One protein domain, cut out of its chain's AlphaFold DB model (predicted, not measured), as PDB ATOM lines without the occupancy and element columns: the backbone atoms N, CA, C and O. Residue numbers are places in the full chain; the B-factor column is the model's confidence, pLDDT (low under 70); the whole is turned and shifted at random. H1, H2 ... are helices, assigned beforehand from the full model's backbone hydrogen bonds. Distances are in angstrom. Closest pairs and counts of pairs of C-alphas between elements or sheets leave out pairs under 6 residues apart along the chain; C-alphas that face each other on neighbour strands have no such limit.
ATOM      1  N   GLU A  13     120.250 125.896 179.943       89.69
ATOM      2  CA  GLU A  13     121.188 126.492 180.905       89.69
ATOM      3  C   GLU A  13     120.598 126.593 182.321       89.69
ATOM      4  O   GLU A  13     121.254 126.252 183.307       89.69
ATOM      5  N   LYS A  14     119.326 127.004 182.438       89.75
ATOM      6  CA  LYS A  14     118.596 127.029 183.718       89.75
ATOM      7  C   LYS A  14     118.444 125.616 184.282       89.75
ATOM      8  O   LYS A  14     118.621 125.429 185.484       89.75
ATOM      9  N   ALA A  15     118.188 124.632 183.418       89.19
ATOM     10  CA  ALA A  15     118.107 123.225 183.801       89.19
ATOM     11  C   ALA A  15     119.408 122.719 184.420       89.19
ATOM     12  O   ALA A  15     119.403 122.129 185.500       89.19
ATOM     13  N   GLU A  16     120.517 122.974 183.731       90.88
ATOM     14  CA  GLU A  16     121.840 122.526 184.139       90.88
ATOM     15  C   GLU A  16     122.259 123.188 185.455       90.88
ATOM     16  O   GLU A  16     122.669 122.497 186.387       90.88
ATOM     17  N   ARG A  17     122.064 124.508 185.583       94.69
ATOM     18  CA  ARG A  17     122.355 125.241 186.823       94.69
ATOM     19  C   ARG A  17     121.571 124.685 188.013       94.69
ATOM     20  O   ARG A  17     122.166 124.418 189.055       94.69
ATOM     21  N   LEU A  18     120.256 124.496 187.867       93.88
ATOM     22  CA  LEU A  18     119.414 123.965 188.943       93.88
ATOM     23  C   LEU A  18     119.779 122.520 189.285       93.88
ATOM     24  O   LEU A  18     119.820 122.167 190.461       93.88
ATOM     25  N   SER A  19     120.095 121.695 188.285       92.56
ATOM     26  CA  SER A  19     120.540 120.317 188.514       92.56
ATOM     27  C   SER A  19     121.821 120.273 189.351       92.56
ATOM     28  O   SER A  19     121.872 119.541 190.339       92.56
ATOM     29  N   LYS A  20     122.821 121.098 189.017       93.81
ATOM     30  CA  LYS A  20     124.086 121.190 189.768       93.81
ATOM     31  C   LYS A  20     123.884 121.700 191.191       93.81
ATOM     32  O   LYS A  20     124.494 121.188 192.126       93.81
ATOM     33  N   GLN A  21     123.001 122.681 191.368       94.94
ATOM     34  CA  GLN A  21     122.708 123.250 192.682       94.94
ATOM     35  C   GLN A  21     121.958 122.270 193.595       94.94
ATOM     36  O   GLN A  21     122.245 122.196 194.788       94.94
ATOM     37  N   LEU A  22     120.985 121.534 193.054       93.50
ATOM     38  CA  LEU A  22     120.128 120.638 193.836       93.50
ATOM     39  C   LEU A  22     120.767 119.269 194.087       93.50
ATOM     40  O   LEU A  22     120.492 118.650 195.115       93.50
ATOM     41  N   PHE A  23     121.596 118.790 193.157       95.69
ATOM     42  CA  PHE A  23     122.117 117.422 193.159       95.69
ATOM     43  C   PHE A  23     123.636 117.372 192.911       95.69
ATOM     44  O   PHE A  23     124.083 116.678 191.995       95.69
ATOM     45  N   PRO A  24     124.457 118.044 193.742       94.56
ATOM     46  CA  PRO A  24     125.905 118.123 193.530       94.56
ATOM     47  C   PRO A  24     126.584 116.745 193.518       94.56
ATOM     48  O   PRO A  24     127.462 116.497 192.701       94.56
ATOM     49  N   ALA A  25     126.123 115.806 194.353       93.25
ATOM     50  CA  ALA A  25     126.660 114.444 194.376       93.25
ATOM     51  C   ALA A  25     126.398 113.672 193.068       93.25
ATOM     52  O   ALA A  25     127.198 112.827 192.680       93.25
ATOM     53  N   TYR A  26     125.285 113.950 192.379       94.44
ATOM     54  CA  TYR A  26     125.007 113.326 191.085       94.44
ATOM     55  C   TYR A  26     125.899 113.904 189.984       94.44
ATOM     56  O   TYR A  26     126.390 113.147 189.151       94.44
ATOM     57  N   ASP A  27     126.133 115.218 190.006       94.31
ATOM     58  CA  ASP A  27     127.036 115.897 189.069       94.31
ATOM     59  C   ASP A  27     128.474 115.374 189.218       94.31
ATOM     60  O   ASP A  27     129.072 114.910 188.249       94.31
ATOM     61  N   GLU A  28     128.979 115.296 190.452       95.25
ATOM     62  CA  GLU A  28     130.310 114.748 190.740       95.25
ATOM     63  C   GLU A  28     130.425 113.264 190.341       95.25
ATOM     64  O   GLU A  28     131.406 112.858 189.713       95.25
ATOM     65  N   ALA A  29     129.402 112.447 190.621       95.31
ATOM     66  CA  ALA A  29     129.371 111.053 190.173       95.31
ATOM     67  C   ALA A  29     129.342 110.930 188.642       95.31
ATOM     68  O   ALA A  29     129.963 110.020 188.082       95.31
ATOM     69  N   SER A  30     128.629 111.827 187.959       94.56
ATOM     70  CA  SER A  30     128.582 111.890 186.499       94.56
ATOM     71  C   SER A  30     129.961 112.230 185.927       94.56
ATOM     72  O   SER A  30     130.450 111.520 185.045       94.56
ATOM     73  N   ASP A  31     130.644 113.229 186.484       95.38
ATOM     74  CA  ASP A  31     132.004 113.609 186.087       95.38
ATOM     75  C   ASP A  31     133.009 112.472 186.301       95.38
ATOM     76  O   ASP A  31     133.814 112.160 185.414       95.38
ATOM     77  N   LEU A  32     132.944 111.793 187.451       96.19
ATOM     78  CA  LEU A  32     133.761 110.608 187.723       96.19
ATOM     79  C   LEU A  32     133.462 109.486 186.723       96.19
ATOM     80  O   LEU A  32     134.386 108.863 186.200       96.19
ATOM     81  N   THR A  33     132.192 109.266 186.387       94.44
ATOM     82  CA  THR A  33     131.781 108.270 185.388       94.44
ATOM     83  C   THR A  33     132.351 108.594 184.006       94.44
ATOM     84  O   THR A  33     132.883 107.706 183.335       94.44
ATOM     85  N   LEU A  34     132.321 109.861 183.585       94.38
ATOM     86  CA  LEU A  34     132.925 110.307 182.326       94.38
ATOM     87  C   LEU A  34     134.447 110.109 182.325       94.38
ATOM     88  O   LEU A  34     135.005 109.614 181.339       94.38
ATOM     89  N   LYS A  35     135.128 110.417 183.438       95.69
ATOM     90  CA  LYS A  35     136.564 110.131 183.599       95.69
ATOM     91  C   LYS A  35     136.843 108.633 183.451       95.69
ATOM     92  O   LYS A  35     137.715 108.272 182.657       95.69
ATOM     93  N   ILE A  36     136.074 107.768 184.121       93.19
ATOM     94  CA  ILE A  36     136.192 106.302 184.021       93.19
ATOM     95  C   ILE A  36     136.038 105.848 182.561       93.19
ATOM     96  O   ILE A  36     136.900 105.138 182.042       93.19
ATOM     97  N   GLN A  37     134.998 106.306 181.861       91.75
ATOM     98  CA  GLN A  37     134.754 105.954 180.456       91.75
ATOM     99  C   GLN A  37     135.886 106.418 179.525       91.75
ATOM    100  O   GLN A  37     136.292 105.692 178.607       91.75
ATOM    101  N   SER A  38     136.439 107.609 179.771       92.38
ATOM    102  CA  SER A  38     137.568 108.132 178.998       92.38
ATOM    103  C   SER A  38     138.834 107.282 179.183       92.38
ATOM    104  O   SER A  38     139.524 106.978 178.204       92.38
ATOM    105  N   LEU A  39     139.110 106.826 180.413       90.56
ATOM    106  CA  LEU A  39     140.240 105.943 180.710       90.56
ATOM    107  C   LEU A  39     140.027 104.546 180.140       90.56
ATOM    108  O   LEU A  39     140.966 103.984 179.576       90.56
ATOM    109  N   GLN A  40     138.807 104.013 180.220       89.44
ATOM    110  CA  GLN A  40     138.439 102.745 179.594       89.44
ATOM    111  C   GLN A  40     138.770 102.752 178.107       89.44
ATOM    112  O   GLN A  40     139.467 101.860 177.630       89.44
ATOM    113  N   THR A  41     138.319 103.780 177.390       88.56
ATOM    114  CA  THR A  41     138.533 103.899 175.944       88.56
ATOM    115  C   THR A  41     140.025 103.889 175.609       88.56
ATOM    116  O   THR A  41     140.460 103.131 174.743       88.56
ATOM    117  N   ARG A  42     140.833 104.661 176.346       88.88
ATOM    118  CA  ARG A  42     142.291 104.715 176.150       88.88
ATOM    119  C   ARG A  42     142.984 103.398 176.493       88.88
ATOM    120  O   ARG A  42     143.894 102.983 175.786       88.88
ATOM    121  N   ARG A  43     142.573 102.732 177.574       87.25
ATOM    122  CA  ARG A  43     143.194 101.480 178.023       87.25
ATOM    123  C   ARG A  43     142.888 100.325 177.076       87.25
ATOM    124  O   ARG A  43     143.799  99.573 176.753       87.25
ATOM    125  N   VAL A  44     141.656 100.229 176.580       86.62
ATOM    126  CA  VAL A  44     141.274  99.240 175.559       86.62
ATOM    127  C   VAL A  44     142.088  99.441 174.279       86.62
ATOM    128  O   VAL A  44     142.660  98.479 173.780       86.62
ATOM    129  N   GLN A  45     142.252 100.685 173.814       87.56
ATOM    130  CA  GLN A  45     143.095 100.989 172.649       87.56
ATOM    131  C   GLN A  45     144.548 100.521 172.820       87.56
ATOM    132  O   GLN A  45     145.158 100.083 171.856       87.56
ATOM    133  N   LEU A  46     145.107 100.587 174.033       85.88
ATOM    134  CA  LEU A  46     146.466 100.106 174.302       85.88
ATOM    135  C   LEU A  46     146.567  98.576 174.381       85.88
ATOM    136  O   LEU A  46     147.648  98.038 174.164       85.88
ATOM    137  N   LEU A  47     145.474  97.878 174.700       80.81
ATOM    138  CA  LEU A  47     145.441  96.413 174.764       80.81
ATOM    139  C   LEU A  47     145.352  95.767 173.377       80.81
ATOM    140  O   LEU A  47     145.871  94.670 173.193       80.81
ATOM    141  N   ASP A  48     144.721  96.439 172.413       74.00
ATOM    142  CA  ASP A  48     144.569  95.922 171.045       74.00
ATOM    143  C   ASP A  48     145.865  96.002 170.223       74.00
ATOM    144  O   ASP A  48     146.001  95.302 169.221       74.00
ATOM    145  N   VAL A  49     146.825  96.837 170.633       66.94
ATOM    146  CA  VAL A  49     148.037  97.100 169.842       66.94
ATOM    147  C   VAL A  49     149.134  96.057 170.080       66.94
ATOM    148  O   VAL A  49     149.913  95.821 169.164       66.94
ATOM    149  N   ASP A  50     149.170  95.353 171.221       57.69
ATOM    150  CA  ASP A  50     150.283  94.438 171.515       57.69
ATOM    151  C   ASP A  50     149.925  93.244 172.422       57.69
ATOM    152  O   ASP A  50     150.013  93.297 173.650       57.69
ATOM    153  N   SER A  51     149.617  92.097 171.810       56.34
ATOM    154  CA  SER A  51     149.334  90.836 172.515       56.34
ATOM    155  C   SER A  51     150.581  90.012 172.887       56.34
ATOM    156  O   SER A  51     150.444  88.860 173.293       56.34
ATOM    157  N   SER A  52     151.797  90.539 172.698       58.88
ATOM    158  CA  SER A  52     153.040  89.742 172.760       58.88
ATOM    159  C   SER A  52     154.108  90.255 173.732       58.88
ATOM    160  O   SER A  52     155.209  89.702 173.789       58.88
ATOM    161  N   PHE A  53     153.819  91.283 174.533       54.53
ATOM    162  CA  PHE A  53     154.854  91.861 175.382       54.53
ATOM    163  C   PHE A  53     155.135  91.076 176.664       54.53
ATOM    164  O   PHE A  53     154.272  90.849 177.504       54.53
ATOM    165  N   VAL A  54     156.424  90.803 176.865       64.19
ATOM    166  CA  VAL A  54     157.018  90.325 178.124       64.19
ATOM    167  C   VAL A  54     157.137  91.459 179.166       64.19
ATOM    168  O   VAL A  54     157.409  91.205 180.336       64.19
ATOM    169  N   ARG A  55     156.948  92.732 178.770       72.94
ATOM    170  CA  ARG A  55     157.033  93.915 179.650       72.94
ATOM    171  C   ARG A  55     155.915  94.915 179.365       72.94
ATOM    172  O   ARG A  55     155.653  95.228 178.212       72.94
ATOM    173  N   VAL A  56     155.320  95.466 180.421       74.38
ATOM    174  CA  VAL A  56     154.268  96.491 180.327       74.38
ATOM    175  C   VAL A  56     154.807  97.735 179.596       74.38
ATOM    176  O   VAL A  56     155.810  98.300 180.046       74.38
ATOM    177  N   PRO A  57     154.178  98.187 178.493       83.81
ATOM    178  CA  PRO A  57     154.575  99.409 177.796       83.81
ATOM    179  C   PRO A  57     154.522 100.637 178.712       83.81
ATOM    180  O   PRO A  57     153.639 100.746 179.564       83.81
ATOM    181  N   THR A  58     155.411 101.614 178.505       87.69
ATOM    182  CA  THR A  58     155.440 102.861 179.298       87.69
ATOM    183  C   THR A  58     154.099 103.606 179.267       87.69
ATOM    184  O   THR A  58     153.690 104.182 180.273       87.69
ATOM    185  N   SER A  59     153.381 103.544 178.141       88.12
ATOM    186  CA  SER A  59     152.027 104.088 177.989       88.12
ATOM    187  C   SER A  59     151.010 103.400 178.905       88.12
ATOM    188  O   SER A  59     150.223 104.078 179.560       88.12
ATOM    189  N   MET A  60     151.055 102.070 179.010       87.25
ATOM    190  CA  MET A  60     150.191 101.310 179.916       87.25
ATOM    191  C   MET A  60     150.546 101.585 181.383       87.25
ATOM    192  O   MET A  60     149.650 101.815 182.190       87.25
ATOM    193  N   ALA A  61     151.836 101.661 181.726       86.81
ATOM    194  CA  ALA A  61     152.273 102.012 183.080       86.81
ATOM    195  C   ALA A  61     151.776 103.409 183.510       86.81
ATOM    196  O   ALA A  61     151.304 103.585 184.633       86.81
ATOM    197  N   TYR A  62     151.814 104.392 182.601       91.25
ATOM    198  CA  TYR A  62     151.219 105.711 182.833       91.25
ATOM    199  C   TYR A  62     149.700 105.620 183.054       91.25
ATOM    200  O   TYR A  62     149.183 106.210 184.002       91.25
ATOM    201  N   MET A  63     148.983 104.838 182.242       89.56
ATOM    202  CA  MET A  63     147.537 104.644 182.405       89.56
ATOM    203  C   MET A  63     147.169 103.970 183.730       89.56
ATOM    204  O   MET A  63     146.172 104.357 184.338       89.56
ATOM    205  N   MET A  64     147.963 103.015 184.216       87.81
ATOM    206  CA  MET A  64     147.768 102.415 185.542       87.81
ATOM    207  C   MET A  64     147.940 103.451 186.659       87.81
ATOM    208  O   MET A  64     147.150 103.486 187.599       87.81
ATOM    209  N   LEU A  65     148.922 104.352 186.542       90.31
ATOM    210  CA  LEU A  65     149.114 105.439 187.506       90.31
ATOM    211  C   LEU A  65     147.925 106.410 187.517       90.31
ATOM    212  O   LEU A  65     147.441 106.767 188.590       90.31
ATOM    213  N   VAL A  66     147.418 106.792 186.341       93.38
ATOM    214  CA  VAL A  66     146.217 107.640 186.223       93.38
ATOM    215  C   VAL A  66     144.980 106.923 186.774       93.38
ATOM    216  O   VAL A  66     144.192 107.534 187.493       93.38
ATOM    217  N   THR A  67     144.838 105.623 186.505       91.75
ATOM    218  CA  THR A  67     143.746 104.792 187.037       91.75
ATOM    219  C   THR A  67     143.786 104.748 188.565       91.75
ATOM    220  O   THR A  67     142.765 104.974 189.204       91.75
ATOM    221  N   ASN A  68     144.962 104.572 189.169       90.81
ATOM    222  CA  ASN A  68     145.123 104.624 190.626       90.81
ATOM    223  C   ASN A  68     144.802 106.006 191.217       90.81
ATOM    224  O   ASN A  68     144.281 106.095 192.327       90.81
ATOM    225  N   GLY A  69     145.114 107.091 190.501       93.56
ATOM    226  CA  GLY A  69     144.708 108.444 190.892       93.56
ATOM    227  C   GLY A  69     143.187 108.591 190.921       93.56
ATOM    228  O   GLY A  69     142.628 109.005 191.934       93.56
ATOM    229  N   LEU A  70     142.519 108.157 189.848       94.00
ATOM    230  CA  LEU A  70     141.060 108.185 189.755       94.00
ATOM    231  C   LEU A  70     140.393 107.285 190.800       94.00
ATOM    232  O   LEU A  70     139.377 107.665 191.370       94.00
ATOM    233  N   HIS A  71     140.968 106.116 191.088       92.69
ATOM    234  CA  HIS A  71     140.465 105.222 192.133       92.69
ATOM    235  C   HIS A  71     140.403 105.929 193.493       92.69
ATOM    236  O   HIS A  71     139.371 105.880 194.153       92.69
ATOM    237  N   LYS A  72     141.450 106.677 193.863       95.00
ATOM    238  CA  LYS A  72     141.470 107.473 195.102       95.00
ATOM    239  C   LYS A  72     140.439 108.600 195.111       95.00
ATOM    240  O   LYS A  72     139.843 108.857 196.157       95.00
ATOM    241  N   GLU A  73     140.235 109.279 193.978       96.19
ATOM    242  CA  GLU A  73     139.167 110.284 193.835       96.19
ATOM    243  C   GLU A  73     137.798 109.641 194.099       96.19
ATOM    244  O   GLU A  73     137.026 110.139 194.917       96.19
ATOM    245  N   VAL A  74     137.540 108.485 193.482       95.06
ATOM    246  CA  VAL A  74     136.288 107.742 193.663       95.06
ATOM    247  C   VAL A  74     136.132 107.247 195.103       95.06
ATOM    248  O   VAL A  74     135.067 107.422 195.684       95.06
ATOM    249  N   GLU A  75     137.166 106.683 195.730       93.94
ATOM    250  CA  GLU A  75     137.089 106.252 197.134       93.94
ATOM    251  C   GLU A  75     136.805 107.420 198.086       93.94
ATOM    252  O   GLU A  75     136.004 107.273 199.009       93.94
ATOM    253  N   THR A  76     137.405 108.587 197.836       96.69
ATOM    254  CA  THR A  76     137.147 109.809 198.614       96.69
ATOM    255  C   THR A  76     135.691 110.247 198.469       96.69
ATOM    256  O   THR A  76     135.023 110.532 199.464       96.69
ATOM    257  N   PHE A  77     135.168 110.239 197.243       96.75
ATOM    258  CA  PHE A  77     133.771 110.551 196.963       96.75
ATOM    259  C   PHE A  77     132.803 109.575 197.654       96.75
ATOM    260  O   PHE A  77     131.887 110.001 198.360       96.75
ATOM    261  N   LEU A  78     133.033 108.264 197.528       94.19
ATOM    262  CA  LEU A  78     132.204 107.231 198.163       94.19
ATOM    263  C   LEU A  78     132.261 107.330 199.696       94.19
ATOM    264  O   LEU A  78     131.247 107.142 200.370       94.19
ATOM    265  N   PHE A  79     133.425 107.663 200.259       95.56
ATOM    266  CA  PHE A  79     133.572 107.928 201.689       95.56
ATOM    267  C   PHE A  79     132.730 109.132 202.132       95.56
ATOM    268  O   PHE A  79     132.005 109.036 203.125       95.56
ATOM    269  N   ASN A  80     132.766 110.233 201.377       96.00
ATOM    270  CA  ASN A  80     131.973 111.430 201.661       96.00
ATOM    271  C   ASN A  80     130.465 111.149 201.582       96.00
ATOM    272  O   ASN A  80     129.725 111.556 202.481       96.00
ATOM    273  N   ILE A  81     130.013 110.397 200.569       95.12
ATOM    274  CA  ILE A  81     128.624 109.921 200.488       95.12
ATOM    275  C   ILE A  81     128.272 109.101 201.726       95.12
ATOM    276  O   ILE A  81     127.239 109.343 202.350       95.12
ATOM    277  N   GLY A  82     129.126 108.152 202.108       94.12
ATOM    278  CA  GLY A  82     128.880 107.307 203.270       94.12
ATOM    279  C   GLY A  82     128.756 108.101 204.564       94.12
ATOM    280  O   GLY A  82     127.812 107.881 205.323       94.12
ATOM    281  N   ALA A  83     129.650 109.064 204.789       96.00
ATOM    282  CA  ALA A  83     129.579 109.966 205.934       96.00
ATOM    283  C   ALA A  83     128.280 110.790 205.927       96.00
ATOM    284  O   ALA A  83     127.597 110.874 206.950       96.00
ATOM    285  N   HIS A  84     127.893 111.334 204.771       95.38
ATOM    286  CA  HIS A  84     126.660 112.105 204.630       95.38
ATOM    287  C   HIS A  84     125.409 111.256 204.899       95.38
ATOM    288  O   HIS A  84     124.517 111.677 205.635       95.38
ATOM    289  N   VAL A  85     125.353 110.029 204.379       95.31
ATOM    290  CA  VAL A  85     124.235 109.109 204.628       95.31
ATOM    291  C   VAL A  85     124.124 108.749 206.110       95.31
ATOM    292  O   VAL A  85     123.012 108.690 206.631       95.31
ATOM    293  N   GLN A  86     125.238 108.554 206.820       95.88
ATOM    294  CA  GLN A  86     125.198 108.297 208.265       95.88
ATOM    295  C   GLN A  86     124.615 109.476 209.056       95.88
ATOM    296  O   GLN A  86     123.834 109.250 209.982       95.88
ATOM    297  N   LEU A  87     124.926 110.716 208.664       97.00
ATOM    298  CA  LEU A  87     124.309 111.908 209.257       97.00
ATOM    299  C   LEU A  87     122.794 111.924 209.016       97.00
ATOM    300  O   LEU A  87     122.028 112.055 209.969       97.00
ATOM    301  N   LEU A  88     122.356 111.685 207.775       96.06
ATOM    302  CA  LEU A  88     120.930 111.625 207.431       96.06
ATOM    303  C   LEU A  88     120.188 110.515 208.193       96.06
ATOM    304  O   LEU A  88     119.058 110.714 208.629       96.06
ATOM    305  N   ILE A  89     120.811 109.347 208.385       95.50
ATOM    306  CA  ILE A  89     120.239 108.266 209.204       95.50
ATOM    307  C   ILE A  89     120.059 108.727 210.657       95.50
ATOM    308  O   ILE A  89     119.064 108.363 211.290       95.50
ATOM    309  N   GLY A  90     120.996 109.514 211.190       96.31
ATOM    310  CA  GLY A  90     120.867 110.154 212.500       96.31
ATOM    311  C   GLY A  90     119.648 111.077 212.576       96.31
ATOM    312  O   GLY A  90     118.817 110.906 213.464       96.31
ATOM    313  N   GLU A  91     119.492 111.972 211.600       96.94
ATOM    314  CA  GLU A  91     118.357 112.908 211.527       96.94
ATOM    315  C   GLU A  91     117.006 112.192 211.384       96.94
ATOM    316  O   GLU A  91     116.014 112.596 211.990       96.94
ATOM    317  N   VAL A  92     116.951 111.095 210.618       96.25
ATOM    318  CA  VAL A  92     115.742 110.262 210.514       96.25
ATOM    319  C   VAL A  92     115.373 109.674 211.871       96.25
ATOM    320  O   VAL A  92     114.206 109.717 212.248       96.25
ATOM    321  N   LYS A  93     116.350 109.141 212.615       96.75
ATOM    322  CA  LYS A  93     116.105 108.577 213.951       96.75
ATOM    323  C   LYS A  93     115.617 109.638 214.933       96.75
ATOM    324  O   LYS A  93     114.747 109.339 215.744       96.75
ATOM    325  N   GLU A  94     116.163 110.848 214.860       96.38
ATOM    326  CA  GLU A  94     115.722 111.977 215.681       96.38
ATOM    327  C   GLU A  94     114.284 112.388 215.343       96.38
ATOM    328  O   GLU A  94     113.448 112.477 216.239       96.38
ATOM    329  N   SER A  95     113.958 112.548 214.057       94.06
ATOM    330  CA  SER A  95     112.595 112.883 213.621       94.06
ATOM    331  C   SER A  95     111.590 111.784 214.000       94.06
ATOM    332  O   SER A  95     110.528 112.083 214.546       94.06
ATOM    333  N   ASP A  96     111.947 110.505 213.828       95.25
ATOM    334  CA  ASP A  96     111.116 109.373 214.261       95.25
ATOM    335  C   ASP A  96     110.925 109.367 215.799       95.25
ATOM    336  O   ASP A  96     109.841 109.032 216.282       95.25
ATOM    337  N   ALA A  97     111.934 109.773 216.583       96.19
ATOM    338  CA  ALA A  97     111.825 109.894 218.039       96.19
ATOM    339  C   ALA A  97     110.892 111.042 218.462       96.19
ATOM    340  O   ALA A  97     110.041 110.834 219.329       96.19
ATOM    341  N   ILE A  98     110.992 112.209 217.815       92.94
ATOM    342  CA  ILE A  98     110.097 113.355 218.044       92.94
ATOM    343  C   ILE A  98     108.652 112.968 217.731       92.94
ATOM    344  O   ILE A  98     107.750 113.228 218.527       92.94
ATOM    345  N   VAL A  99     108.415 112.296 216.601       94.12
ATOM    346  CA  VAL A  99     107.081 111.806 216.230       94.12
ATOM    347  C   VAL A  99     106.524 110.876 217.308       94.12
ATOM    348  O   VAL A  99     105.386 111.060 217.737       94.12
ATOM    349  N   GLN A 100     107.319 109.919 217.791       95.81
ATOM    350  CA  GLN A 100     106.889 109.010 218.857       95.81
ATOM    351  C   GLN A 100     106.600 109.739 220.173       95.81
ATOM    352  O   GLN A 100     105.656 109.379 220.876       95.81
ATOM    353  N   GLU A 101     107.400 110.741 220.534       93.94
ATOM    354  CA  GLU A 101     107.176 111.553 221.730       93.94
ATOM    355  C   GLU A 101     105.871 112.349 221.626       93.94
ATOM    356  O   GLU A 101     105.047 112.300 222.541       93.94
ATOM    357  N   MET A 102     105.628 112.991 220.484       88.62
ATOM    358  CA  MET A 102     104.405 113.749 220.219       88.62
ATOM    359  C   MET A 102     103.164 112.848 220.190       88.62
ATOM    360  O   MET A 102     102.123 113.206 220.742       88.62
ATOM    361  N   GLU A 103     103.267 111.642 219.625       90.88
ATOM    362  CA  GLU A 103     102.190 110.645 219.664       90.88
ATOM    363  C   GLU A 103     101.889 110.183 221.100       90.88
ATOM    364  O   GLU A 103     100.722 110.066 221.482       90.88
ATOM    365  N   ARG A 104     102.917 109.980 221.935       91.50
ATOM    366  CA  ARG A 104     102.729 109.669 223.363       91.50
ATOM    367  C   ARG A 104     102.097 110.833 224.118       91.50
ATOM    368  O   ARG A 104     101.200 110.593 224.923       91.50
ATOM    369  N   ALA A 105     102.521 112.068 223.854       86.75
ATOM    370  CA  ALA A 105     101.939 113.266 224.456       86.75
ATOM    371  C   ALA A 105     100.454 113.404 224.089       86.75
ATOM    372  O   ALA A 105      99.619 113.617 224.969       86.75
ATOM    373  N   LYS A 106     100.106 113.169 222.816       87.00
ATOM    374  CA  LYS A 106      98.715 113.127 222.342       87.00
ATOM    375  C   LYS A 106      97.886 112.094 223.107       87.00
ATOM    376  O   LYS A 106      96.781 112.398 223.553       87.00
ATOM    377  N   ILE A 107      98.402 110.876 223.278       87.88
ATOM    378  CA  ILE A 107      97.715 109.822 224.045       87.88
ATOM    379  C   ILE A 107      97.577 110.224 225.520       87.88
ATOM    380  O   ILE A 107      96.508 110.038 226.098       87.88
ATOM    381  N   GLY A 108      98.623 110.795 226.121       87.50
ATOM    382  CA  GLY A 108      98.601 111.267 227.507       87.50
ATOM    383  C   GLY A 108      97.513 112.311 227.750       87.50
ATOM    384  O   GLY A 108      96.766 112.210 228.724       87.50
ATOM    385  N   GLU A 109      97.356 113.254 226.823       83.94
ATOM    386  CA  GLU A 109      96.322 114.283 226.909       83.94
ATOM    387  C   GLU A 109      94.911 113.704 226.735       83.94
ATOM    388  O   GLU A 109      94.010 114.016 227.517       83.94
ATOM    389  N   LYS A 110      94.728 112.759 225.803       83.19
ATOM    390  CA  LYS A 110      93.470 112.002 225.669       83.19
ATOM    391  C   LYS A 110      93.099 111.280 226.970       83.19
ATOM    392  O   LYS A 110      91.950 111.337 227.405       83.19
ATOM    393  N   VAL A 111      94.063 110.621 227.615       86.00
ATOM    394  CA  VAL A 111      93.848 109.941 228.905       86.00
ATOM    395  C   VAL A 111      93.462 110.942 229.997       86.00
ATOM    396  O   VAL A 111      92.547 110.664 230.774       86.00
ATOM    397  N   ARG A 112      94.100 112.119 230.033       82.00
ATOM    398  CA  ARG A 112      93.793 113.192 230.992       82.00
ATOM    399  C   ARG A 112      92.346 113.679 230.868       82.00
ATOM    400  O   ARG A 112      91.675 113.813 231.888       82.00
ATOM    401  N   ILE A 113      91.855 113.890 229.643       81.19
ATOM    402  CA  ILE A 113      90.466 114.307 229.372       81.19
ATOM    403  C   ILE A 113      89.474 113.275 229.924       81.19
ATOM    404  O   ILE A 113      88.554 113.631 230.661       81.19
ATOM    405  N   VAL A 114      89.705 111.988 229.643       83.56
ATOM    406  CA  VAL A 114      88.851 110.892 230.138       83.56
ATOM    407  C   VAL A 114      88.854 110.827 231.666       83.56
ATOM    408  O   VAL A 114      87.801 110.676 232.281       83.56
ATOM    409  N   GLN A 115      90.020 110.974 232.303       87.25
ATOM    410  CA  GLN A 115      90.139 110.956 233.768       87.25
ATOM    411  C   GLN A 115      89.402 112.117 234.448       87.25
ATOM    412  O   GLN A 115      88.950 111.971 235.582       87.25
ATOM    413  N   GLN A 116      89.253 113.253 233.763       86.62
ATOM    414  CA  GLN A 116      88.491 114.409 234.244       86.62
ATOM    415  C   GLN A 116      86.976 114.284 233.999       86.62
ATOM    416  O   GLN A 116      86.233 115.209 234.311       86.62
ATOM    417  N   GLY A 117      86.509 113.146 233.472       88.69
ATOM    418  CA  GLY A 117      85.099 112.913 233.154       88.69
ATOM    419  C   GLY A 117      84.651 113.525 231.825       88.69
ATOM    420  O   GLY A 117      83.455 113.535 231.542       88.69
ATOM    421  N   GLY A 118      85.584 114.026 231.007       82.75
ATOM    422  CA  GLY A 118      85.294 114.506 229.659       82.75
ATOM    423  C   GLY A 118      85.054 113.353 228.684       82.75
ATOM    424  O   GLY A 118      85.663 112.286 228.791       82.75
ATOM    425  N   MET A 119      84.173 113.564 227.704       78.88
ATOM    426  CA  MET A 119      84.056 112.664 226.554       78.88
ATOM    427  C   MET A 119      85.182 112.956 225.558       78.88
ATOM    428  O   MET A 119      85.505 114.113 225.308       78.88
ATOM    429  N   LEU A 120      85.776 111.909 224.980       75.94
ATOM    430  CA  LEU A 120      86.729 112.076 223.883       75.94
ATOM    431  C   LEU A 120      85.972 112.534 222.628       75.94
ATOM    432  O   LEU A 120      85.050 111.826 222.214       75.94
ATOM    433  N   PRO A 121      86.364 113.655 221.999       66.25
ATOM    434  CA  PRO A 121      85.834 113.996 220.694       66.25
ATOM    435  C   PRO A 121      86.222 112.932 219.650       66.25
ATOM    436  O   PRO A 121      87.256 112.263 219.802       66.25
ATOM    437  N   PRO A 122      85.418 112.767 218.586       73.44
ATOM    438  CA  PRO A 122      85.792 111.986 217.409       73.44
ATOM    439  C   PRO A 122      87.159 112.422 216.858       73.44
ATOM    440  O   PRO A 122      87.488 113.608 216.870       73.44
ATOM    441  N   ASP A 123      87.968 111.471 216.378       67.75
ATOM    442  CA  ASP A 123      89.344 111.735 215.917       67.75
ATOM    443  C   ASP A 123      89.424 112.767 214.775       67.75
ATOM    444  O   ASP A 123      90.444 113.437 214.625       67.75
ATOM    445  N   ASP A 124      88.356 112.916 213.992       65.06
ATOM    446  CA  ASP A 124      88.202 113.873 212.894       65.06
ATOM    447  C   ASP A 124      87.687 115.254 213.337       65.06
ATOM    448  O   ASP A 124      87.805 116.212 212.580       65.06
ATOM    449  N   SER A 142      93.500 125.275 221.140       53.31
ATOM    450  CA  SER A 142      93.664 123.922 221.660       53.31
ATOM    451  C   SER A 142      95.005 123.337 221.190       53.31
ATOM    452  O   SER A 142      95.284 123.146 220.002       53.31
ATOM    453  N   ASN A 143      95.899 123.085 222.148       58.09
ATOM    454  CA  ASN A 143      97.271 122.640 221.879       58.09
ATOM    455  C   ASN A 143      97.328 121.305 221.104       58.09
ATOM    456  O   ASN A 143      98.367 120.967 220.545       58.09
ATOM    457  N   ILE A 144      96.226 120.552 221.038       57.75
ATOM    458  CA  ILE A 144      96.145 119.205 220.457       57.75
ATOM    459  C   ILE A 144      96.055 119.230 218.925       57.75
ATOM    460  O   ILE A 144      96.703 118.422 218.263       57.75
ATOM    461  N   VAL A 145      95.321 120.179 218.339       58.09
ATOM    462  CA  VAL A 145      95.183 120.314 216.870       58.09
ATOM    463  C   VAL A 145      96.515 120.721 216.241       58.09
ATOM    464  O   VAL A 145      96.864 120.306 215.136       58.09
ATOM    465  N   ASN A 146      97.313 121.468 217.003       72.00
ATOM    466  CA  ASN A 146      98.680 121.808 216.643       72.00
ATOM    467  C   ASN A 146      99.602 120.568 216.662       72.00
ATOM    468  O   ASN A 146     100.438 120.411 215.777       72.00
ATOM    469  N   ILE A 147      99.405 119.627 217.598       78.56
ATOM    470  CA  ILE A 147     100.229 118.407 217.699       78.56
ATOM    471  C   ILE A 147     100.111 117.533 216.444       78.56
ATOM    472  O   ILE A 147     101.134 117.064 215.949       78.56
ATOM    473  N   ASP A 148      98.916 117.341 215.877       83.56
ATOM    474  CA  ASP A 148      98.754 116.522 214.663       83.56
ATOM    475  C   ASP A 148      99.377 117.166 213.422       83.56
ATOM    476  O   ASP A 148     100.005 116.479 212.610       83.56
ATOM    477  N   ALA A 149      99.255 118.488 213.285       86.06
ATOM    478  CA  ALA A 149      99.934 119.226 212.225       86.06
ATOM    479  C   ALA A 149     101.461 119.081 212.342       86.06
ATOM    480  O   ALA A 149     102.128 118.814 211.339       86.06
ATOM    481  N   VAL A 150     102.005 119.173 213.560       87.56
ATOM    482  CA  VAL A 150     103.440 118.992 213.832       87.56
ATOM    483  C   VAL A 150     103.885 117.549 213.577       87.56
ATOM    484  O   VAL A 150     104.891 117.344 212.902       87.56
ATOM    485  N   ILE A 151     103.123 116.542 214.021       91.12
ATOM    486  CA  ILE A 151     103.408 115.123 213.747       91.12
ATOM    487  C   ILE A 151     103.452 114.871 212.238       91.12
ATOM    488  O   ILE A 151     104.370 114.217 211.746       91.12
ATOM    489  N   ASN A 152     102.476 115.382 211.488       92.19
ATOM    490  CA  ASN A 152     102.425 115.203 210.040       92.19
ATOM    491  C   ASN A 152     103.574 115.930 209.328       92.19
ATOM    492  O   ASN A 152     104.144 115.381 208.383       92.19
ATOM    493  N   ALA A 153     103.947 117.125 209.793       92.38
ATOM    494  CA  ALA A 153     105.095 117.863 209.274       92.38
ATOM    495  C   ALA A 153     106.418 117.116 209.522       92.38
ATOM    496  O   ALA A 153     107.213 116.955 208.593       92.38
ATOM    497  N   GLU A 154     106.626 116.583 210.728       93.06
ATOM    498  CA  GLU A 154     107.812 115.782 211.055       93.06
ATOM    499  C   GLU A 154     107.831 114.449 210.296       93.06
ATOM    500  O   GLU A 154     108.851 114.087 209.712       93.06
ATOM    501  N   LYS A 155     106.692 113.757 210.155       95.19
ATOM    502  CA  LYS A 155     106.594 112.561 209.294       95.19
ATOM    503  C   LYS A 155     106.966 112.875 207.843       95.19
ATOM    504  O   LYS A 155     107.696 112.106 207.216       95.19
ATOM    505  N   ALA A 156     106.507 114.006 207.304       95.06
ATOM    506  CA  ALA A 156     106.863 114.440 205.954       95.06
ATOM    507  C   ALA A 156     108.369 114.732 205.821       95.06
ATOM    508  O   ALA A 156     108.978 114.354 204.815       95.06
ATOM    509  N   LYS A 157     108.985 115.335 206.845       95.12
ATOM    510  CA  LYS A 157     110.437 115.545 206.926       95.12
ATOM    511  C   LYS A 157     111.196 114.215 206.961       95.12
ATOM    512  O   LYS A 157     112.135 114.041 206.187       95.12
ATOM    513  N   GLY A 158     110.753 113.251 207.767       94.56
ATOM    514  CA  GLY A 158     111.328 111.905 207.818       94.56
ATOM    515  C   GLY A 158     111.267 111.172 206.472       94.56
ATOM    516  O   GLY A 158     112.241 110.529 206.076       94.56
ATOM    517  N   ILE A 159     110.163 111.305 205.726       95.19
ATOM    518  CA  ILE A 159     110.040 110.767 204.359       95.19
ATOM    519  C   ILE A 159     111.041 111.448 203.419       95.19
ATOM    520  O   ILE A 159     111.757 110.761 202.695       95.19
ATOM    521  N   GLU A 160     111.147 112.780 203.458       95.12
ATOM    522  CA  GLU A 160     112.110 113.505 202.625       95.12
ATOM    523  C   GLU A 160     113.561 113.076 202.905       95.12
ATOM    524  O   GLU A 160     114.350 112.924 201.970       95.12
ATOM    525  N   LEU A 161     113.919 112.870 204.172       96.00
ATOM    526  CA  LEU A 161     115.248 112.393 204.555       96.00
ATOM    527  C   LEU A 161     115.504 110.963 204.056       96.00
ATOM    528  O   LEU A 161     116.581 110.685 203.527       96.00
ATOM    529  N   LYS A 162     114.512 110.069 204.148       95.62
ATOM    530  CA  LYS A 162     114.597 108.702 203.602       95.62
ATOM    531  C   LYS A 162     114.791 108.710 202.083       95.62
ATOM    532  O   LYS A 162     115.632 107.967 201.578       95.62
ATOM    533  N   ASP A 163     114.102 109.596 201.365       95.62
ATOM    534  CA  ASP A 163     114.298 109.760 199.923       95.62
ATOM    535  C   ASP A 163     115.715 110.263 199.587       95.62
ATOM    536  O   ASP A 163     116.346 109.753 198.658       95.62
ATOM    537  N   LYS A 164     116.262 111.211 200.370       95.75
ATOM    538  CA  LYS A 164     117.657 111.680 200.232       95.75
ATOM    539  C   LYS A 164     118.673 110.565 200.482       95.75
ATOM    540  O   LYS A 164     119.680 110.482 199.777       95.75
ATOM    541  N   ILE A 165     118.425 109.696 201.463       96.25
ATOM    542  CA  ILE A 165     119.261 108.515 201.717       96.25
ATOM    543  C   ILE A 165     119.217 107.576 200.508       96.25
ATOM    544  O   ILE A 165     120.269 107.164 200.021       96.25
ATOM    545  N   ASN A 166     118.023 107.283 199.982       96.00
ATOM    546  CA  ASN A 166     117.871 106.432 198.801       96.00
ATOM    547  C   ASN A 166     118.564 107.025 197.564       96.00
ATOM    548  O   ASN A 166     119.194 106.289 196.806       96.00
ATOM    549  N   PHE A 167     118.499 108.346 197.380       96.38
ATOM    550  CA  PHE A 167     119.222 109.038 196.317       96.38
ATOM    551  C   PHE A 167     120.734 108.802 196.416       96.38
ATOM    552  O   PHE A 167     121.330 108.269 195.482       96.38
ATOM    553  N   ASN A 168     121.339 109.103 197.566       95.50
ATOM    554  CA  ASN A 168     122.780 108.935 197.767       95.50
ATOM    555  C   ASN A 168     123.221 107.466 197.640       95.50
ATOM    556  O   ASN A 168     124.238 107.174 197.014       95.50
ATOM    557  N   ALA A 169     122.426 106.532 198.167       94.88
ATOM    558  CA  ALA A 169     122.690 105.100 198.052       94.88
ATOM    559  C   ALA A 169     122.626 104.604 196.597       94.88
ATOM    560  O   ALA A 169     123.422 103.759 196.191       94.88
ATOM    561  N   THR A 170     121.700 105.146 195.802       95.38
ATOM    562  CA  THR A 170     121.579 104.813 194.377       95.38
ATOM    563  C   THR A 170     122.758 105.374 193.582       95.38
ATOM    564  O   THR A 170     123.283 104.677 192.717       95.38
ATOM    565  N   VAL A 171     123.203 106.600 193.881       95.19
ATOM    566  CA  VAL A 171     124.375 107.221 193.240       95.19
ATOM    567  C   VAL A 171     125.653 106.424 193.524       95.19
ATOM    568  O   VAL A 171     126.369 106.089 192.580       95.19
ATOM    569  N   ASP A 172     125.898 106.043 194.783       94.25
ATOM    570  CA  ASP A 172     127.012 105.155 195.167       94.25
ATOM    571  C   ASP A 172     126.980 103.844 194.365       94.25
ATOM    572  O   ASP A 172     127.971 103.471 193.732       94.25
ATOM    573  N   LYS A 173     125.816 103.185 194.304       93.88
ATOM    574  CA  LYS A 173     125.650 101.919 193.580       93.88
ATOM    575  C   LYS A 173     125.865 102.064 192.070       93.88
ATOM    576  O   LYS A 173     126.483 101.189 191.464       93.88
ATOM    577  N   LEU A 174     125.380 103.141 191.450       94.12
ATOM    578  CA  LEU A 174     125.603 103.398 190.022       94.12
ATOM    579  C   LEU A 174     127.092 103.583 189.719       94.12
ATOM    580  O   LEU A 174     127.599 102.988 188.768       94.12
ATOM    581  N   LEU A 175     127.800 104.351 190.549       94.31
ATOM    582  CA  LEU A 175     129.230 104.571 190.369       94.31
ATOM    583  C   LEU A 175     130.027 103.271 190.544       94.31
ATOM    584  O   LEU A 175     130.867 102.963 189.699       94.31
ATOM    585  N   ARG A 176     129.718 102.458 191.564       93.56
ATOM    586  CA  ARG A 176     130.322 101.120 191.743       93.56
ATOM    587  C   ARG A 176     130.060 100.197 190.555       93.56
ATOM    588  O   ARG A 176     130.978  99.515 190.110       93.56
ATOM    589  N   GLY A 177     128.854 100.235 189.989       93.25
ATOM    590  CA  GLY A 177     128.534  99.499 188.766       93.25
ATOM    591  C   GLY A 177     129.440  99.906 187.599       93.25
ATOM    592  O   GLY A 177     130.020  99.048 186.934       93.25
ATOM    593  N   HIS A 178     129.651 101.210 187.395       92.88
ATOM    594  CA  HIS A 178     130.580 101.711 186.377       92.88
ATOM    595  C   HIS A 178     132.039 101.322 186.650       92.88
ATOM    596  O   HIS A 178     132.765 101.008 185.705       92.88
ATOM    597  N   MET A 179     132.466 101.296 187.916       92.69
ATOM    598  CA  MET A 179     133.793 100.808 188.304       92.69
ATOM    599  C   MET A 179     133.987  99.334 187.932       92.69
ATOM    600  O   MET A 179     134.983  98.992 187.292       92.69
ATOM    601  N   SER A 180     133.025  98.474 188.270       91.56
ATOM    602  CA  SER A 180     133.065  97.048 187.936       91.56
ATOM    603  C   SER A 180     133.022  96.803 186.431       91.56
ATOM    604  O   SER A 180     133.807  96.008 185.910       91.56
ATOM    605  N   GLU A 181     132.165  97.518 185.697       92.19
ATOM    606  CA  GLU A 181     132.138  97.442 184.234       92.19
ATOM    607  C   GLU A 181     133.481  97.830 183.615       92.19
ATOM    608  O   GLU A 181     133.947  97.170 182.682       92.19
ATOM    609  N   PHE A 182     134.106  98.891 184.124       92.38
ATOM    610  CA  PHE A 182     135.420  99.324 183.675       92.38
ATOM    611  C   PHE A 182     136.486  98.268 183.963       92.38
ATOM    612  O   PHE A 182     137.243  97.939 183.052       92.38
ATOM    613  N   ALA A 183     136.509  97.683 185.164       91.81
ATOM    614  CA  ALA A 183     137.465  96.637 185.528       91.81
ATOM    615  C   ALA A 183     137.402  95.436 184.572       91.81
ATOM    616  O   ALA A 183     138.432  94.969 184.077       91.81
ATOM    617  N   VAL A 184     136.181  94.989 184.250       91.25
ATOM    618  CA  VAL A 184     135.934  93.885 183.312       91.25
ATOM    619  C   VAL A 184     136.347  94.266 181.888       91.25
ATOM    620  O   VAL A 184     137.110  93.541 181.247       91.25
ATOM    621  N   LYS A 185     135.884  95.415 181.376       90.75
ATOM    622  CA  LYS A 185     136.151  95.849 179.990       90.75
ATOM    623  C   LYS A 185     137.626  96.169 179.752       90.75
ATOM    624  O   LYS A 185     138.144  95.900 178.671       90.75
ATOM    625  N   ALA A 186     138.312  96.709 180.756       87.38
ATOM    626  CA  ALA A 186     139.736  97.019 180.706       87.38
ATOM    627  C   ALA A 186     140.643  95.805 180.973       87.38
ATOM    628  O   ALA A 186     141.862  95.982 181.023       87.38
ATOM    629  N   LYS A 187     140.072  94.599 181.139       87.00
ATOM    630  CA  LYS A 187     140.793  93.343 181.406       87.00
ATOM    631  C   LYS A 187     141.807  93.488 182.551       87.00
ATOM    632  O   LYS A 187     142.951  93.056 182.426       87.00
ATOM    633  N   MET A 188     141.408  94.154 183.637       86.50
ATOM    634  CA  MET A 188     142.254  94.270 184.828       86.50
ATOM    635  C   MET A 188     142.476  92.890 185.455       86.50
ATOM    636  O   MET A 188     141.595  92.033 185.382       86.50
ATOM    637  N   THR A 189     143.634  92.678 186.082       85.31
ATOM    638  CA  THR A 189     143.959  91.424 186.778       85.31
ATOM    639  C   THR A 189     144.316  91.680 188.240       85.31
ATOM    640  O   THR A 189     144.685  92.792 188.627       85.31
ATOM    641  N   ASP A 190     144.208  90.625 189.049       86.31
ATOM    642  CA  ASP A 190     144.706  90.564 190.424       86.31
ATOM    643  C   ASP A 190     144.178  91.705 191.322       86.31
ATOM    644  O   ASP A 190     142.985  92.007 191.347       86.31
ATOM    645  N   VAL A 191     145.087  92.358 192.052       86.12
ATOM    646  CA  VAL A 191     144.804  93.413 193.033       86.12
ATOM    647  C   VAL A 191     144.072  94.605 192.412       86.12
ATOM    648  O   VAL A 191     143.251  95.232 193.078       86.12
ATOM    649  N   GLU A 192     144.350  94.929 191.147       83.00
ATOM    650  CA  GLU A 192     143.689  96.043 190.465       83.00
ATOM    651  C   GLU A 192     142.217  95.714 190.193       83.00
ATOM    652  O   GLU A 192     141.340  96.547 190.410       83.00
ATOM    653  N   PHE A 193     141.925  94.475 189.794       88.75
ATOM    654  CA  PHE A 193     140.550  94.033 189.607       88.75
ATOM    655  C   PHE A 193     139.767  94.060 190.927       88.75
ATOM    656  O   PHE A 193     138.676  94.618 190.962       88.75
ATOM    657  N   ASP A 194     140.338  93.561 192.026       87.81
ATOM    658  CA  ASP A 194     139.671  93.535 193.340       87.81
ATOM    659  C   ASP A 194     139.400  94.939 193.915       87.81
ATOM    660  O   ASP A 194     138.426  95.166 194.641       87.81
ATOM    661  N   GLN A 195     140.255  95.916 193.598       87.69
ATOM    662  CA  GLN A 195     140.058  97.311 194.001       87.69
ATOM    663  C   GLN A 195     138.855  97.958 193.313       87.69
ATOM    664  O   GLN A 195     138.172  98.781 193.930       87.69
ATOM    665  N   TRP A 196     138.604  97.588 192.058       88.88
ATOM    666  CA  TRP A 196     137.562  98.183 191.223       88.88
ATOM    667  C   TRP A 196     136.272  97.363 191.178       88.88
ATOM    668  O   TRP A 196     135.196  97.934 191.008       88.88
ATOM    669  N   ASN A 197     136.349  96.048 191.374       86.00
ATOM    670  CA  ASN A 197     135.211  95.147 191.308       86.00
ATOM    671  C   ASN A 197     134.597  94.894 192.693       86.00
ATOM    672  O   ASN A 197     134.718  93.811 193.264       86.00
ATOM    673  N   ARG A 198     133.919  95.909 193.235       78.69
ATOM    674  CA  ARG A 198     133.199  95.827 194.520       78.69
ATOM    675  C   ARG A 198     131.692  95.947 194.327       78.69
ATOM    676  O   ARG A 198     131.041  96.720 195.033       78.69
ATOM    677  N   ASP A 199     131.153  95.234 193.343       77.75
ATOM    678  CA  ASP A 199     129.722  95.301 193.071       77.75
ATOM    679  C   ASP A 199     128.933  94.408 194.031       77.75
ATOM    680  O   ASP A 199     129.183  93.209 194.139       77.75
ATOM    681  N   SER A 200     127.967  94.999 194.730       81.12
ATOM    682  CA  SER A 200     126.959  94.281 195.513       81.12
ATOM    683  C   SER A 200     125.600  94.432 194.849       81.12
ATOM    684  O   SER A 200     125.234  95.545 194.501       81.12
ATOM    685  N   ASP A 201     124.794  93.378 194.733       83.69
ATOM    686  CA  ASP A 201     123.467  93.456 194.083       83.69
ATOM    687  C   ASP A 201     122.510  94.485 194.726       83.69
ATOM    688  O   ASP A 201     121.547  94.948 194.106       83.69
ATOM    689  N   LEU A 202     122.795  94.871 195.972       90.94
ATOM    690  CA  LEU A 202     122.012  95.796 196.784       90.94
ATOM    691  C   LEU A 202     122.749  97.120 197.008       90.94
ATOM    692  O   LEU A 202     123.979  97.168 197.051       90.94
ATOM    693  N   CYS A 203     121.981  98.192 197.208       90.50
ATOM    694  CA  CYS A 203     122.508  99.483 197.642       90.50
ATOM    695  C   CYS A 203     122.913  99.407 199.127       90.50
ATOM    696  O   CYS A 203     122.098  99.011 199.963       90.50
ATOM    697  N   LEU A 204     124.139  99.822 199.467       86.50
ATOM    698  CA  LEU A 204     124.768  99.572 200.778       86.50
ATOM    699  C   LEU A 204     123.982 100.089 201.996       86.50
ATOM    700  O   LEU A 204     124.062  99.500 203.070       86.50
ATOM    701  N   TYR A 205     123.239 101.187 201.853       89.88
ATOM    702  CA  TYR A 205     122.597 101.859 202.992       89.88
ATOM    703  C   TYR A 205     121.118 101.522 203.157       89.88
ATOM    704  O   TYR A 205     120.588 101.547 204.264       89.88
ATOM    705  N   THR A 206     120.442 101.219 202.054       90.38
ATOM    706  CA  THR A 206     119.002 100.946 202.030       90.38
ATOM    707  C   THR A 206     118.696  99.459 201.916       90.38
ATOM    708  O   THR A 206     117.551  99.065 202.124       90.38
ATOM    709  N   ASN A 207     119.687  98.630 201.560       92.69
ATOM    710  CA  ASN A 207     119.508  97.228 201.173       92.69
ATOM    711  C   ASN A 207     118.458  97.038 200.064       92.69
ATOM    712  O   ASN A 207     117.892  95.957 199.907       92.69
ATOM    713  N   THR A 208     118.175  98.090 199.289       91.62
ATOM    714  CA  THR A 208     117.229  98.028 198.177       91.62
ATOM    715  C   THR A 208     117.957  97.609 196.902       91.62
ATOM    716  O   THR A 208     119.073  98.073 196.640       91.62
ATOM    717  N   PRO A 209     117.353  96.735 196.079       94.06
ATOM    718  CA  PRO A 209     117.912  96.410 194.777       94.06
ATOM    719  C   PRO A 209     117.853  97.640 193.867       94.06
ATOM    720  O   PRO A 209     116.894  98.422 193.910       94.06
ATOM    721  N   LEU A 210     118.856  97.792 193.000       92.81
ATOM    722  CA  LEU A 210     118.978  98.949 192.104       92.81
ATOM    723  C   LEU A 210     117.747  99.131 191.195       92.81
ATOM    724  O   LEU A 210     117.357 100.260 190.897       92.81
ATOM    725  N   SER A 211     117.098  98.029 190.805       93.62
ATOM    726  CA  SER A 211     115.862  98.026 190.008       93.62
ATOM    727  C   SER A 211     114.712  98.783 190.672       93.62
ATOM    728  O   SER A 211     113.887  99.370 189.975       93.62
ATOM    729  N   THR A 212     114.662  98.785 192.004       95.06
ATOM    730  CA  THR A 212     113.622  99.456 192.794       95.06
ATOM    731  C   THR A 212     114.081 100.835 193.259       95.06
ATOM    732  O   THR A 212     113.301 101.787 193.233       95.06
ATOM    733  N   ALA A 213     115.357 100.967 193.631       93.56
ATOM    734  CA  ALA A 213     115.930 102.214 194.134       93.56
ATOM    735  C   ALA A 213     115.983 103.313 193.059       93.56
ATOM    736  O   ALA A 213     115.647 104.469 193.329       93.56
ATOM    737  N   ARG A 214     116.332 102.957 191.814       93.62
ATOM    738  CA  ARG A 214     116.497 103.918 190.712       93.62
ATOM    739  C   ARG A 214     115.193 104.622 190.306       93.62
ATOM    740  O   ARG A 214     115.220 105.846 190.181       93.62
ATOM    741  N   PRO A 215     114.046 103.936 190.135       96.19
ATOM    742  CA  PRO A 215     112.769 104.615 189.918       96.19
ATOM    743  C   PRO A 215     112.392 105.576 191.051       96.19
ATOM    744  O   PRO A 215     111.926 106.679 190.775       96.19
ATOM    745  N   GLN A 216     112.631 105.190 192.309       94.00
ATOM    746  CA  GLN A 216     112.360 106.041 193.474       94.00
ATOM    747  C   GLN A 216     113.248 107.290 193.476       94.00
ATOM    748  O   GLN A 216     112.747 108.403 193.638       94.00
ATOM    749  N   MET A 217     114.546 107.119 193.210       94.56
ATOM    750  CA  MET A 217     115.493 108.220 193.039       94.56
ATOM    751  C   MET A 217     115.029 109.179 191.938       94.56
ATOM    752  O   MET A 217     114.977 110.384 192.164       94.56
ATOM    753  N   ASN A 218     114.647 108.659 190.768       93.50
ATOM    754  CA  ASN A 218     114.186 109.478 189.645       93.50
ATOM    755  C   ASN A 218     112.897 110.239 189.980       93.50
ATOM    756  O   ASN A 218     112.779 111.416 189.652       93.50
ATOM    757  N   ALA A 219     111.937 109.593 190.647       94.25
ATOM    758  CA  ALA A 219     110.698 110.241 191.065       94.25
ATOM    759  C   ALA A 219     110.969 111.396 192.043       94.25
ATOM    760  O   ALA A 219     110.417 112.488 191.886       94.25
ATOM    761  N   TRP A 220     111.857 111.179 193.016       94.44
ATOM    762  CA  TRP A 220     112.272 112.215 193.958       94.44
ATOM    763  C   TRP A 220     113.043 113.349 193.274       94.44
ATOM    764  O   TRP A 220     112.729 114.518 193.503       94.44
ATOM    765  N   PHE A 221     113.982 113.014 192.385       91.75
ATOM    766  CA  PHE A 221     114.748 113.969 191.583       91.75
ATOM    767  C   PHE A 221     113.815 114.894 190.802       91.75
ATOM    768  O   PHE A 221     113.875 116.112 190.949       91.75
ATOM    769  N   VAL A 222     112.881 114.314 190.043       93.06
ATOM    770  CA  VAL A 222     111.884 115.047 189.253       93.06
ATOM    771  C   VAL A 222     111.027 115.939 190.150       93.06
ATOM    772  O   VAL A 222     110.862 117.124 189.867       93.06
ATOM    773  N   LYS A 223     110.522 115.403 191.266       94.44
ATOM    774  CA  LYS A 223     109.704 116.157 192.225       94.44
ATOM    775  C   LYS A 223     110.455 117.366 192.792       94.44
ATOM    776  O   LYS A 223     109.889 118.455 192.852       94.44
ATOM    777  N   LYS A 224     111.709 117.188 193.218       95.12
ATOM    778  CA  LYS A 224     112.536 118.265 193.784       95.12
ATOM    779  C   LYS A 224     112.926 119.295 192.732       95.12
ATOM    780  O   LYS A 224     112.842 120.487 193.008       95.12
ATOM    781  N   PHE A 225     113.268 118.839 191.533       94.19
ATOM    782  CA  PHE A 225     113.615 119.703 190.417       94.19
ATOM    783  C   PHE A 225     112.457 120.626 190.031       94.19
ATOM    784  O   PHE A 225     112.607 121.843 190.059       94.19
ATOM    785  N   TYR A 226     111.270 120.075 189.759       93.06
ATOM    786  CA  TYR A 226     110.113 120.893 189.384       93.06
ATOM    787  C   TYR A 226     109.624 121.795 190.516       93.06
ATOM    788  O   TYR A 226     109.154 122.897 190.245       93.06
TER     789      TYR A 226
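What this domain is: This is residues 13 to 124 and 142 to 226 of the 403 residues of an uncharacterized protein of Rhynchosporium secalis (UniProt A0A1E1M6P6). H3 and H4, side by side, make a long rod, joined by H2 in an up-and-down bundle of alternating directions. H6 crosses H4, H1 meets H6, and H5 packs on H4. The printed part has 197 residues with six named helices: all helix, only just extended, close to loose, radius of gyration of the C-alphas 25.0 A, spans 94 by 39 by 24 A.

How they stand to each other: H3, residues 58 to 115, touches H4, residues 143 to 185, with residues 78 to 106 alone, at a shallow tilt of 19 degrees; C-alphas 92 and 158 come closest, 5.4 A. Every O i to N i+4 pair is within hydrogen-bond range in H3, 38 of 39 in H4.

Where its parts are: H1 is residues 13 to 22, H2 24 to 49, H5 190 to 196, H6 210 to 226. H3, 85.4 A long, begins at C-alpha 58 (155.440, 102.861, 179.298); H6 ends at C-alpha 226 (110.113, 120.893, 189.384).

The domain as a whole: Residues 125 to 141 are cut out, with 14.4 A between C-alphas 124 and 142; H5 to H6 is a long link; 13 residues have pLDDT under 70.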